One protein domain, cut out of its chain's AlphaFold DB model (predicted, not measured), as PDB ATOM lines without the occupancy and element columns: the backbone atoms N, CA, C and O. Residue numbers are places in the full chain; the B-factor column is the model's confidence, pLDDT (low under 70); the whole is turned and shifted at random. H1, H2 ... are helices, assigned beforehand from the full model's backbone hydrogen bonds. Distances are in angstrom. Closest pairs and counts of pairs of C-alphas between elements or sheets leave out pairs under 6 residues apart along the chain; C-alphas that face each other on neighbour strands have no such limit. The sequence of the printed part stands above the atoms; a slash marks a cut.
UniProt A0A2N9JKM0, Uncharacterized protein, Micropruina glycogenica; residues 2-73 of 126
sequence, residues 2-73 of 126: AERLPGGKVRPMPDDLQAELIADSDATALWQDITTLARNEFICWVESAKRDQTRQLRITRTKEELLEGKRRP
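Overview. This is residues 2 to 73 of the 126 residues of an uncharacterized protein of Micropruina glycogenica (UniProt A0A2N9JKM0). A long helix, H4, makes one side of a small helical domain; H1 and H3 each pack on it at a shallow tilt, and H2 crosses it near its last residues. Before H1, residues 2 to 14 make a loop with no named element on the side away from H4. The printed part has 72 residues with four named helices, in the order H1, H2, H3, H4, and no named strand; the class is all helix. The whole is compact, with a radius of gyration of the C-alphas of 10.8 A, and its outline is rounded, with spans of 28 by 25 by 23 A.

Arrangement. Go along the printed part past residues 2 to 14 and you come to H1, residues 15 to 22. A tight link of 2 residues leads to H2, residues 25 to 33. H1 and H2 only just touch, and only at the corner by their link, with 3 pairs of C-alphas within 8 A; the closest C-alphas are those of Leu 21 and Thr 28, 5.3 A apart. Their lines stand at 72 degrees, only just about perpendicular. Next comes H3, residues 36 to 47. It is close to H2 but not clearly touching it, the closest C-alphas being those of Trp 31 and Arg 39, 7.3 A apart; the two run opposite ways at a steep tilt of 58 degrees. H1 and H3 are near each other. Last comes H4, residues 52 to 67. H3 and H4 form a helical hairpin, two helices that touch and run opposite ways, at a shallow tilt of 29 degrees; H3 touches with residues 42 to 47 alone and H4 with 55 to 62 alone, and the closest C-alphas are those of Val 46 and Arg 55, 5.5 A apart. H4 touches H1 with residues 59 to 63 alone, the same way at a shallow tilt of 28 degrees; look at the closest C-alphas, Leu 17 and Ile 59, 5.8 A apart. H4 touches H2 with residues 63 to 67 alone, about perpendicular at 80 degrees; the closest C-alphas are those of Ala 27 and Lys 63, 5.8 A apart. In H1, H2, H3 and H4 every backbone O i to N i+4 pair is within hydrogen-bond range.

Along the chain. Find C-alpha 15 at (142.993, 123.975, 27.511); from there H1 runs 10.4 A to Ile 22. H2 runs 12.3 A from Ser 25 to Asp 33, and H3 16.4 A from Thr 36 to Glu 47. Find C-alpha 52 at (134.904, 120.307, 37.330); from there H4 runs 23.2 A to C-alpha 67 at (130.554, 139.500, 25.089).

Size, cuts and confidence. The two C-alphas farthest apart are those of Asp 33 and Arg 51, 29.1 A. The printed part has no cut, and the three links between helices are tight. Look in the B-factor column for the model's confidence: the mean pLDDT of the printed part is 80.8, and residues 2 to 11 are under 70.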
ATOM      1  N   ALA A   2     146.257 126.185  14.739       43.81
ATOM      2  CA  ALA A   2     145.422 126.537  15.886       43.81
ATOM      3  C   ALA A   2     146.142 127.641  16.666       43.81
ATOM      4  O   ALA A   2     147.142 127.379  17.337       43.81
ATOM      5  N   GLU A   3     145.692 128.878  16.482       55.59
ATOM      6  CA  GLU A   3     146.265 130.055  17.120       55.59
ATOM      7  C   GLU A   3     146.144 129.877  18.640       55.59
ATOM      8  O   GLU A   3     145.044 129.843  19.200       55.59
ATOM      9  N   ARG A   4     147.275 129.659  19.323       63.66
ATOM     10  CA  ARG A   4     147.280 129.581  20.785       63.66
ATOM     11  C   ARG A   4     146.950 130.959  21.327       63.66
ATOM     12  O   ARG A   4     147.696 131.908  21.098       63.66
ATOM     13  N   LEU A   5     145.841 131.054  22.055       67.62
ATOM     14  CA  LEU A   5     145.443 132.309  22.667       67.62
ATOM     15  C   LEU A   5     146.484 132.726  23.717       67.62
ATOM     16  O   LEU A   5     146.982 131.882  24.471       67.62
ATOM     17  N   PRO A   6     146.841 134.019  23.775       67.94
ATOM     18  CA  PRO A   6     147.816 134.499  24.735       67.94
ATOM     19  C   PRO A   6     147.264 134.324  26.154       67.94
ATOM     20  O   PRO A   6     146.228 134.892  26.512       67.94
ATOM     21  N   GLY A   7     147.971 133.524  26.953       66.50
ATOM     22  CA  GLY A   7     147.616 133.244  28.340       66.50
ATOM     23  C   GLY A   7     147.860 134.414  29.293       66.50
ATOM     24  O   GLY A   7     148.129 135.555  28.901       66.50
ATOM     25  N   GLY A   8     147.754 134.110  30.583       60.97
ATOM     26  CA  GLY A   8     148.084 135.035  31.652       60.97
ATOM     27  C   GLY A   8     149.594 135.190  31.872       60.97
ATOM     28  O   GLY A   8     150.381 134.316  31.528       60.97
ATOM     29  N   LYS A   9     150.007 136.294  32.510       61.66
ATOM     30  CA  LYS A   9     151.391 136.519  32.977       61.66
ATOM     31  C   LYS A   9     151.797 135.550  34.098       61.66
ATOM     32  O   LYS A   9     152.976 135.257  34.237       61.66
ATOM     33  N   VAL A  10     150.840 135.112  34.921       60.44
ATOM     34  CA  VAL A  10     151.113 134.338  36.153       60.44
ATOM     35  C   VAL A  10     150.602 132.899  36.074       60.44
ATOM     36  O   VAL A  10     151.169 132.009  36.700       60.44
ATOM     37  N   ARG A  11     149.534 132.657  35.310       64.56
ATOM     38  CA  ARG A  11     148.928 131.331  35.149       64.56
ATOM     39  C   ARG A  11     148.855 130.981  33.662       64.56
ATOM     40  O   ARG A  11     148.410 131.832  32.880       64.56
ATOM     41  N   PRO A  12     149.293 129.771  33.266       72.94
ATOM     42  CA  PRO A  12     149.125 129.311  31.896       72.94
ATOM     43  C   PRO A  12     147.635 129.197  31.568       72.94
ATOM     44  O   PRO A  12     146.794 129.041  32.454       72.94
ATOM     45  N   MET A  13     147.304 129.312  30.286       77.00
ATOM     46  CA  MET A  13     145.922 129.191  29.840       77.00
ATOM     47  C   MET A  13     145.470 127.725  29.932       77.00
ATOM     48  O   MET A  13     146.157 126.871  29.377       77.00
ATOM     49  N   PRO A  14     144.351 127.417  30.612       82.75
ATOM     50  CA  PRO A  14     143.821 126.059  30.636       82.75
ATOM     51  C   PRO A  14     143.203 125.689  29.283       82.75
ATOM     52  O   PRO A  14     142.469 126.493  28.702       82.75
ATOM     53  N   ASP A  15     143.454 124.461  28.820       82.19
ATOM     54  CA  ASP A  15     142.993 123.975  27.511       82.19
ATOM     55  C   ASP A  15     141.464 124.037  27.366       82.19
ATOM     56  O   ASP A  15     140.964 124.412  26.309       82.19
ATOM     57  N   ASP A  16     140.715 123.772  28.444       84.88
ATOM     58  CA  ASP A  16     139.245 123.852  28.436       84.88
ATOM     59  C   ASP A  16     138.748 125.272  28.127       84.88
ATOM     60  O   ASP A  16     137.817 125.467  27.349       84.88
ATOM     61  N   LEU A  17     139.384 126.288  28.725       84.75
ATOM     62  CA  LEU A  17     139.025 127.689  28.489       84.75
ATOM     63  C   LEU A  17     139.403 128.107  27.069       84.75
ATOM     64  O   LEU A  17     138.686 128.875  26.435       84.75
ATOM     65  N   GLN A  18     140.534 127.607  26.574       85.94
ATOM     66  CA  GLN A  18     140.972 127.880  25.215       85.94
ATOM     67  C   GLN A  18     140.014 127.275  24.186       85.94
ATOM     68  O   GLN A  18     139.647 127.971  23.244       85.94
ATOM     69  N   ALA A  19     139.588 126.026  24.370       85.44
ATOM     70  CA  ALA A  19     138.648 125.364  23.470       85.44
ATOM     71  C   ALA A  19     137.318 126.132  23.373       85.44
ATOM     72  O   ALA A  19     136.846 126.407  22.272       85.44
ATOM     73  N   GLU A  20     136.769 126.553  24.514       86.62
ATOM     74  CA  GLU A  20     135.506 127.300  24.577       86.62
ATOM     75  C   GLU A  20     135.603 128.709  23.977       86.62
ATOM     76  O   GLU A  20     134.657 129.182  23.349       86.62
ATOM     77  N   LEU A  21     136.746 129.387  24.131       85.69
ATOM     78  CA  LEU A  21     136.963 130.689  23.497       85.69
ATOM     79  C   LEU A  21     137.174 130.553  21.988       85.69
ATOM     80  O   LEU A  21     136.607 131.339  21.244       85.69
ATOM     81  N   ILE A  22     137.934 129.560  21.519       85.44
ATOM     82  CA  ILE A  22     138.164 129.337  20.079       85.44
ATOM     83  C   ILE A  22     136.869 128.952  19.354       85.44
ATOM     84  O   ILE A  22     136.709 129.279  18.180       85.44
ATOM     85  N   ALA A  23     135.935 128.293  20.046       86.19
ATOM     86  CA  ALA A  23     134.616 127.988  19.502       86.19
ATOM     87  C   ALA A  23     133.792 129.245  19.154       86.19
ATOM     88  O   ALA A  23     132.797 129.137  18.439       86.19
ATOM     89  N   ASP A  24     134.186 130.426  19.640       82.56
ATOM     90  CA  ASP A  24     133.502 131.694  19.412       82.56
ATOM     91  C   ASP A  24     134.493 132.797  18.996       82.56
ATOM     92  O   ASP A  24     135.308 133.284  19.789       82.56
ATOM     93  N   SER A  25     134.428 133.210  17.730       83.56
ATOM     94  CA  SER A  25     135.342 134.209  17.168       83.56
ATOM     95  C   SER A  25     135.256 135.561  17.876       83.56
ATOM     96  O   SER A  25     136.282 136.222  18.047       83.56
ATOM     97  N   ASP A  26     134.066 135.953  18.337       85.31
ATOM     98  CA  ASP A  26     133.855 137.239  19.002       85.31
ATOM     99  C   ASP A  26     134.465 137.213  20.401       85.31
ATOM    100  O   ASP A  26     135.209 138.120  20.788       85.31
ATOM    101  N   ALA A  27     134.234 136.128  21.147       84.25
ATOM    102  CA  ALA A  27     134.844 135.937  22.460       84.25
ATOM    103  C   ALA A  27     136.377 135.868  22.369       84.25
ATOM    104  O   ALA A  27     137.074 136.434  23.215       84.25
ATOM    105  N   THR A  28     136.907 135.226  21.323       87.19
ATOM    106  CA  THR A  28     138.344 135.189  21.026       87.19
ATOM    107  C   THR A  28     138.911 136.588  20.773       87.19
ATOM    108  O   THR A  28     139.917 136.954  21.388       87.19
ATOM    109  N   ALA A  29     138.274 137.390  19.917       87.00
ATOM    110  CA  ALA A  29     138.717 138.754  19.627       87.00
ATOM    111  C   ALA A  29     138.692 139.631  20.889       87.00
ATOM    112  O   ALA A  29     139.665 140.318  21.203       87.00
ATOM    113  N   LEU A  30     137.621 139.534  21.679       88.75
ATOM    114  CA  LEU A  30     137.487 140.251  22.947       88.75
ATOM    115  C   LEU A  30     138.552 139.820  23.958       88.75
ATOM    116  O   LEU A  30     139.134 140.667  24.633       88.75
ATOM    117  N   TRP A  31     138.864 138.525  24.043       87.56
ATOM    118  CA  TRP A  31     139.939 138.012  24.894       87.56
ATOM    119  C   TRP A  31     141.313 138.561  24.494       87.56
ATOM    120  O   TRP A  31     142.140 138.875  25.356       87.56
ATOM    121  N   GLN A  32     141.573 138.714  23.197       85.94
ATOM    122  CA  GLN A  32     142.802 139.337  22.704       85.94
ATOM    123  C   GLN A  32     142.829 140.853  22.960       85.94
ATOM    124  O   GLN A  32     143.899 141.403  23.212       85.94
ATOM    125  N   ASP A  33     141.672 141.508  22.998       88.69
ATOM    126  CA  ASP A  33     141.551 142.937  23.296       88.69
ATOM    127  C   ASP A  33     141.666 143.259  24.804       88.69
ATOM    128  O   ASP A  33     142.098 144.346  25.188       88.69
ATOM    129  N   ILE A  34     141.306 142.336  25.711       85.62
ATOM    130  CA  ILE A  34     141.438 142.587  27.159       85.62
ATOM    131  C   ILE A  34     142.908 142.618  27.616       85.62
ATOM    132  O   ILE A  34     143.778 141.924  27.086       85.62
ATOM    133  N   THR A  35     143.180 143.388  28.676       84.69
ATOM    134  CA  THR A  35     144.526 143.509  29.255       84.69
ATOM    135  C   THR A  35     145.026 142.180  29.830       84.69
ATOM    136  O   THR A  35     144.250 141.351  30.309       84.69
ATOM    137  N   THR A  36     146.347 141.991  29.883       82.62
ATOM    138  CA  THR A  36     146.959 140.795  30.493       82.62
ATOM    139  C   THR A  36     146.514 140.583  31.947       82.62
ATOM    140  O   THR A  36     146.378 139.446  32.394       82.62
ATOM    141  N   LEU A  37     146.241 141.667  32.685       80.56
ATOM    142  CA  LEU A  37     145.702 141.591  34.044       80.56
ATOM    143  C   LEU A  37     144.276 141.024  34.064       80.56
ATOM    144  O   LEU A  37     143.987 140.161  34.886       80.56
ATOM    145  N   ALA A  38     143.408 141.456  33.148       81.62
ATOM    146  CA  ALA A  38     142.057 140.915  33.021       81.62
ATOM    147  C   ALA A  38     142.079 139.415  32.680       81.62
ATOM    148  O   ALA A  38     141.382 138.634  33.329       81.62
ATOM    149  N   ARG A  39     142.947 138.990  31.745       85.56
ATOM    150  CA  ARG A  39     143.147 137.559  31.432       85.56
ATOM    151  C   ARG A  39     143.564 136.769  32.669       85.56
ATOM    152  O   ARG A  39     142.969 135.735  32.957       85.56
ATOM    153  N   ASN A  40     144.530 137.284  33.435       84.38
ATOM    154  CA  ASN A  40     144.970 136.656  34.686       84.38
ATOM    155  C   ASN A  40     143.815 136.464  35.671       84.38
ATOM    156  O   ASN A  40     143.715 135.413  36.292       84.38
ATOM    157  N   GLU A  41     142.952 137.467  35.835       83.75
ATOM    158  CA  GLU A  41     141.842 137.381  36.781       83.75
ATOM    159  C   GLU A  41     140.801 136.337  36.366       83.75
ATOM    160  O   GLU A  41     140.361 135.569  37.220       83.75
ATOM    161  N   PHE A  42     140.442 136.268  35.079       85.88
ATOM    162  CA  PHE A  42     139.544 135.228  34.568       85.88
ATOM    163  C   PHE A  42     140.152 133.830  34.715       85.88
ATOM    164  O   PHE A  42     139.470 132.922  35.188       85.88
ATOM    165  N   ILE A  43     141.440 133.670  34.399       86.75
ATOM    166  CA  ILE A  43     142.156 132.399  34.564       86.75
ATOM    167  C   ILE A  43     142.184 131.984  36.049       86.75
ATOM    168  O   ILE A  43     141.704 130.900  36.378       86.75
ATOM    169  N   CYS A  44     142.605 132.870  36.968       83.94
ATOM    170  CA  CYS A  44     142.569 132.596  38.415       83.94
ATOM    171  C   CYS A  44     141.156 132.206  38.888       83.94
ATOM    172  O   CYS A  44     140.988 131.323  39.733       83.94
ATOM    173  N   TRP A  45     140.126 132.884  38.374       84.69
ATOM    174  CA  TRP A  45     138.746 132.611  38.752       84.69
ATOM    175  C   TRP A  45     138.296 131.228  38.287       84.69
ATOM    176  O   TRP A  45     137.761 130.476  39.101       84.69
ATOM    177  N   VAL A  46     138.540 130.854  37.032       86.38
ATOM    178  CA  VAL A  46     138.212 129.517  36.514       86.38
ATOM    179  C   VAL A  46     138.951 128.442  37.311       86.38
ATOM    180  O   VAL A  46     138.326 127.496  37.790       86.38
ATOM    181  N   GLU A  47     140.248 128.624  37.551       84.56
ATOM    182  CA  GLU A  47     141.078 127.624  38.228       84.56
ATOM    183  C   GLU A  47     140.833 127.513  39.739       84.56
ATOM    184  O   GLU A  47     141.141 126.488  40.341       84.56
ATOM    185  N   SER A  48     140.249 128.527  40.381       80.56
ATOM    186  CA  SER A  48     139.867 128.425  41.799       80.56
ATOM    187  C   SER A  48     138.675 127.488  42.048       80.56
ATOM    188  O   SER A  48     138.312 127.232  43.201       80.56
ATOM    189  N   ALA A  49     138.019 126.993  40.993       83.56
ATOM    190  CA  ALA A  49     136.943 126.022  41.121       83.56
ATOM    191  C   ALA A  49     137.511 124.648  41.505       83.56
ATOM    192  O   ALA A  49     138.225 124.023  40.733       83.56
ATOM    193  N   LYS A  50     137.127 124.141  42.683       80.06
ATOM    194  CA  LYS A  50     137.527 122.800  43.156       80.06
ATOM    195  C   LYS A  50     136.773 121.644  42.482       80.06
ATOM    196  O   LYS A  50     137.120 120.492  42.695       80.06
ATOM    197  N   ARG A  51     135.691 121.940  41.757       83.25
ATOM    198  CA  ARG A  51     134.810 120.960  41.105       83.25
ATOM    199  C   ARG A  51     134.762 121.232  39.611       83.25
ATOM    200  O   ARG A  51     134.489 122.372  39.227       83.25
ATOM    201  N   ASP A  52     134.894 120.192  38.795       82.25
ATOM    202  CA  ASP A  52     134.904 120.307  37.330       82.25
ATOM    203  C   ASP A  52     133.614 120.917  36.775       82.25
ATOM    204  O   ASP A  52     133.650 121.803  35.928       82.25
ATOM    205  N   GLN A  53     132.459 120.563  37.344       81.94
ATOM    206  CA  GLN A  53     131.178 121.167  36.961       81.94
ATOM    207  C   GLN A  53     131.154 122.690  37.182       81.94
ATOM    208  O   GLN A  53     130.588 123.443  36.393       81.94
ATOM    209  N   THR A  54     131.775 123.165  38.266       83.12
ATOM    210  CA  THR A  54     131.871 124.606  38.546       83.12
ATOM    211  C   THR A  54     132.876 125.278  37.618       83.12
ATOM    212  O   THR A  54     132.651 126.417  37.214       83.12
ATOM    213  N   ARG A  55     133.959 124.579  37.260       85.25
ATOM    214  CA  ARG A  55     134.943 125.047  36.279       85.25
ATOM    215  C   ARG A  55     134.280 125.288  34.924       85.25
ATOM    216  O   ARG A  55     134.382 126.398  34.414       85.25
ATOM    217  N   GLN A  56     133.516 124.319  34.420       84.56
ATOM    218  CA  GLN A  56     132.782 124.446  33.155       84.56
ATOM    219  C   GLN A  56     131.801 125.627  33.170       84.56
ATOM    220  O   GLN A  56     131.854 126.483  32.292       84.56
ATOM    221  N   LEU A  57     131.002 125.783  34.233       84.44
ATOM    222  CA  LEU A  57     130.108 126.945  34.357       84.44
ATOM    223  C   LEU A  57     130.864 128.285  34.360       84.44
ATOM    224  O   LEU A  57     130.397 129.265  33.780       84.44
ATOM    225  N   ARG A  58     132.031 128.361  35.010       87.56
ATOM    226  CA  ARG A  58     132.843 129.588  35.003       87.56
ATOM    227  C   ARG A  58     133.419 129.888  33.624       87.56
ATOM    228  O   ARG A  58     133.521 131.062  33.277       87.56
ATOM    229  N   ILE A  59     133.758 128.867  32.841       88.19
ATOM    230  CA  ILE A  59     134.232 129.036  31.465       88.19
ATOM    231  C   ILE A  59     133.112 129.604  30.587       88.19
ATOM    232  O   ILE A  59     133.291 130.678  30.012       88.19
ATOM    233  N   THR A  60     131.929 128.981  30.582       87.25
ATOM    234  CA  THR A  60     130.763 129.484  29.831       87.25
ATOM    235  C   THR A  60     130.437 130.928  30.213       87.25
ATOM    236  O   THR A  60     130.278 131.795  29.358       87.25
ATOM    237  N   ARG A  61     130.430 131.225  31.516       85.12
ATOM    238  CA  ARG A  61     130.166 132.578  32.011       85.12
ATOM    239  C   ARG A  61     131.251 133.571  31.611       85.12
ATOM    240  O   ARG A  61     130.927 134.718  31.342       85.12
ATOM    241  N   THR A  62     132.519 133.159  31.552       87.19
ATOM    242  CA  THR A  62     133.616 134.027  31.088       87.19
ATOM    243  C   THR A  62     133.335 134.532  29.678       87.19
ATOM    244  O   THR A  62     133.418 135.734  29.449       87.19
ATOM    245  N   LYS A  63     132.906 133.652  28.768       86.12
ATOM    246  CA  LYS A  63     132.485 134.041  27.418       86.12
ATOM    247  C   LYS A  63     131.334 135.057  27.443       86.12
ATOM    248  O   LYS A  63     131.451 136.108  26.822       86.12
ATOM    249  N   GLU A  64     130.270 134.802  28.203       85.06
ATOM    250  CA  GLU A  64     129.146 135.749  28.326       85.06
ATOM    251  C   GLU A  64     129.586 137.119  28.859       85.06
ATOM    252  O   GLU A  64     129.144 138.158  28.377       85.06
ATOM    253  N   GLU A  65     130.461 137.144  29.864       83.75
ATOM    254  CA  GLU A  65     130.948 138.390  30.454       83.75
ATOM    255  C   GLU A  65     131.808 139.184  29.473       83.75
ATOM    256  O   GLU A  65     131.696 140.410  29.430       83.75
ATOM    257  N   LEU A  66     132.633 138.499  28.677       85.94
ATOM    258  CA  LEU A  66     133.431 139.127  27.629       85.94
ATOM    259  C   LEU A  66     132.532 139.754  26.566       85.94
ATOM    260  O   LEU A  66     132.729 140.925  26.250       85.94
ATOM    261  N   LEU A  67     131.524 139.019  26.083       83.38
ATOM    262  CA  LEU A  67     130.554 139.500  25.089       83.38
ATOM    263  C   LEU A  67     129.755 140.712  25.593       83.38
ATOM    264  O   LEU A  67     129.425 141.612  24.830       83.38
ATOM    265  N   GLU A  68     129.509 140.793  26.901       80.56
ATOM    266  CA  GLU A  68     128.913 141.970  27.546       80.56
ATOM    267  C   GLU A  68     129.884 143.145  27.745       80.56
ATOM    268  O   GLU A  68     129.516 144.167  28.329       80.56
ATOM    269  N   GLY A  69     131.139 143.006  27.320       82.06
ATOM    270  CA  GLY A  69     132.183 144.014  27.470       82.06
ATOM    271  C   GLY A  69     132.785 144.087  28.873       82.06
ATOM    272  O   GLY A  69     133.537 145.019  29.178       82.06
ATOM    273  N   LYS A  70     132.499 143.123  29.757       78.81
ATOM    274  CA  LYS A  70     133.110 143.091  31.087       78.81
ATOM    275  C   LYS A  70     134.534 142.575  30.998       78.81
ATOM    276  O   LYS A  70     134.826 141.523  30.445       78.81
ATOM    277  N   ARG A  71     135.426 143.298  31.666       79.88
ATOM    278  CA  ARG A  71     136.857 142.974  31.712       79.88
ATOM    279  C   ARG A  71     137.277 142.265  33.007       79.88
ATOM    280  O   ARG A  71     138.467 142.093  33.229       79.88
ATOM    281  N   ARG A  72     136.331 141.901  33.886       74.56
ATOM    282  CA  ARG A  72     136.603 141.218  35.167       74.56
ATOM    283  C   ARG A  72     135.497 140.213  35.506       74.56
ATOM    284  O   ARG A  72     134.331 140.557  35.302       74.56
ATOM    285  N   PRO A  73     135.817 139.056  36.108       76.56
ATOM    286  CA  PRO A  73     134.806 138.100  36.543       76.56
ATOM    287  C   PRO A  73     133.927 138.695  37.652       76.56
ATOM    288  O   PRO A  73     134.422 139.202  38.665       76.56
TER     289      PRO A  73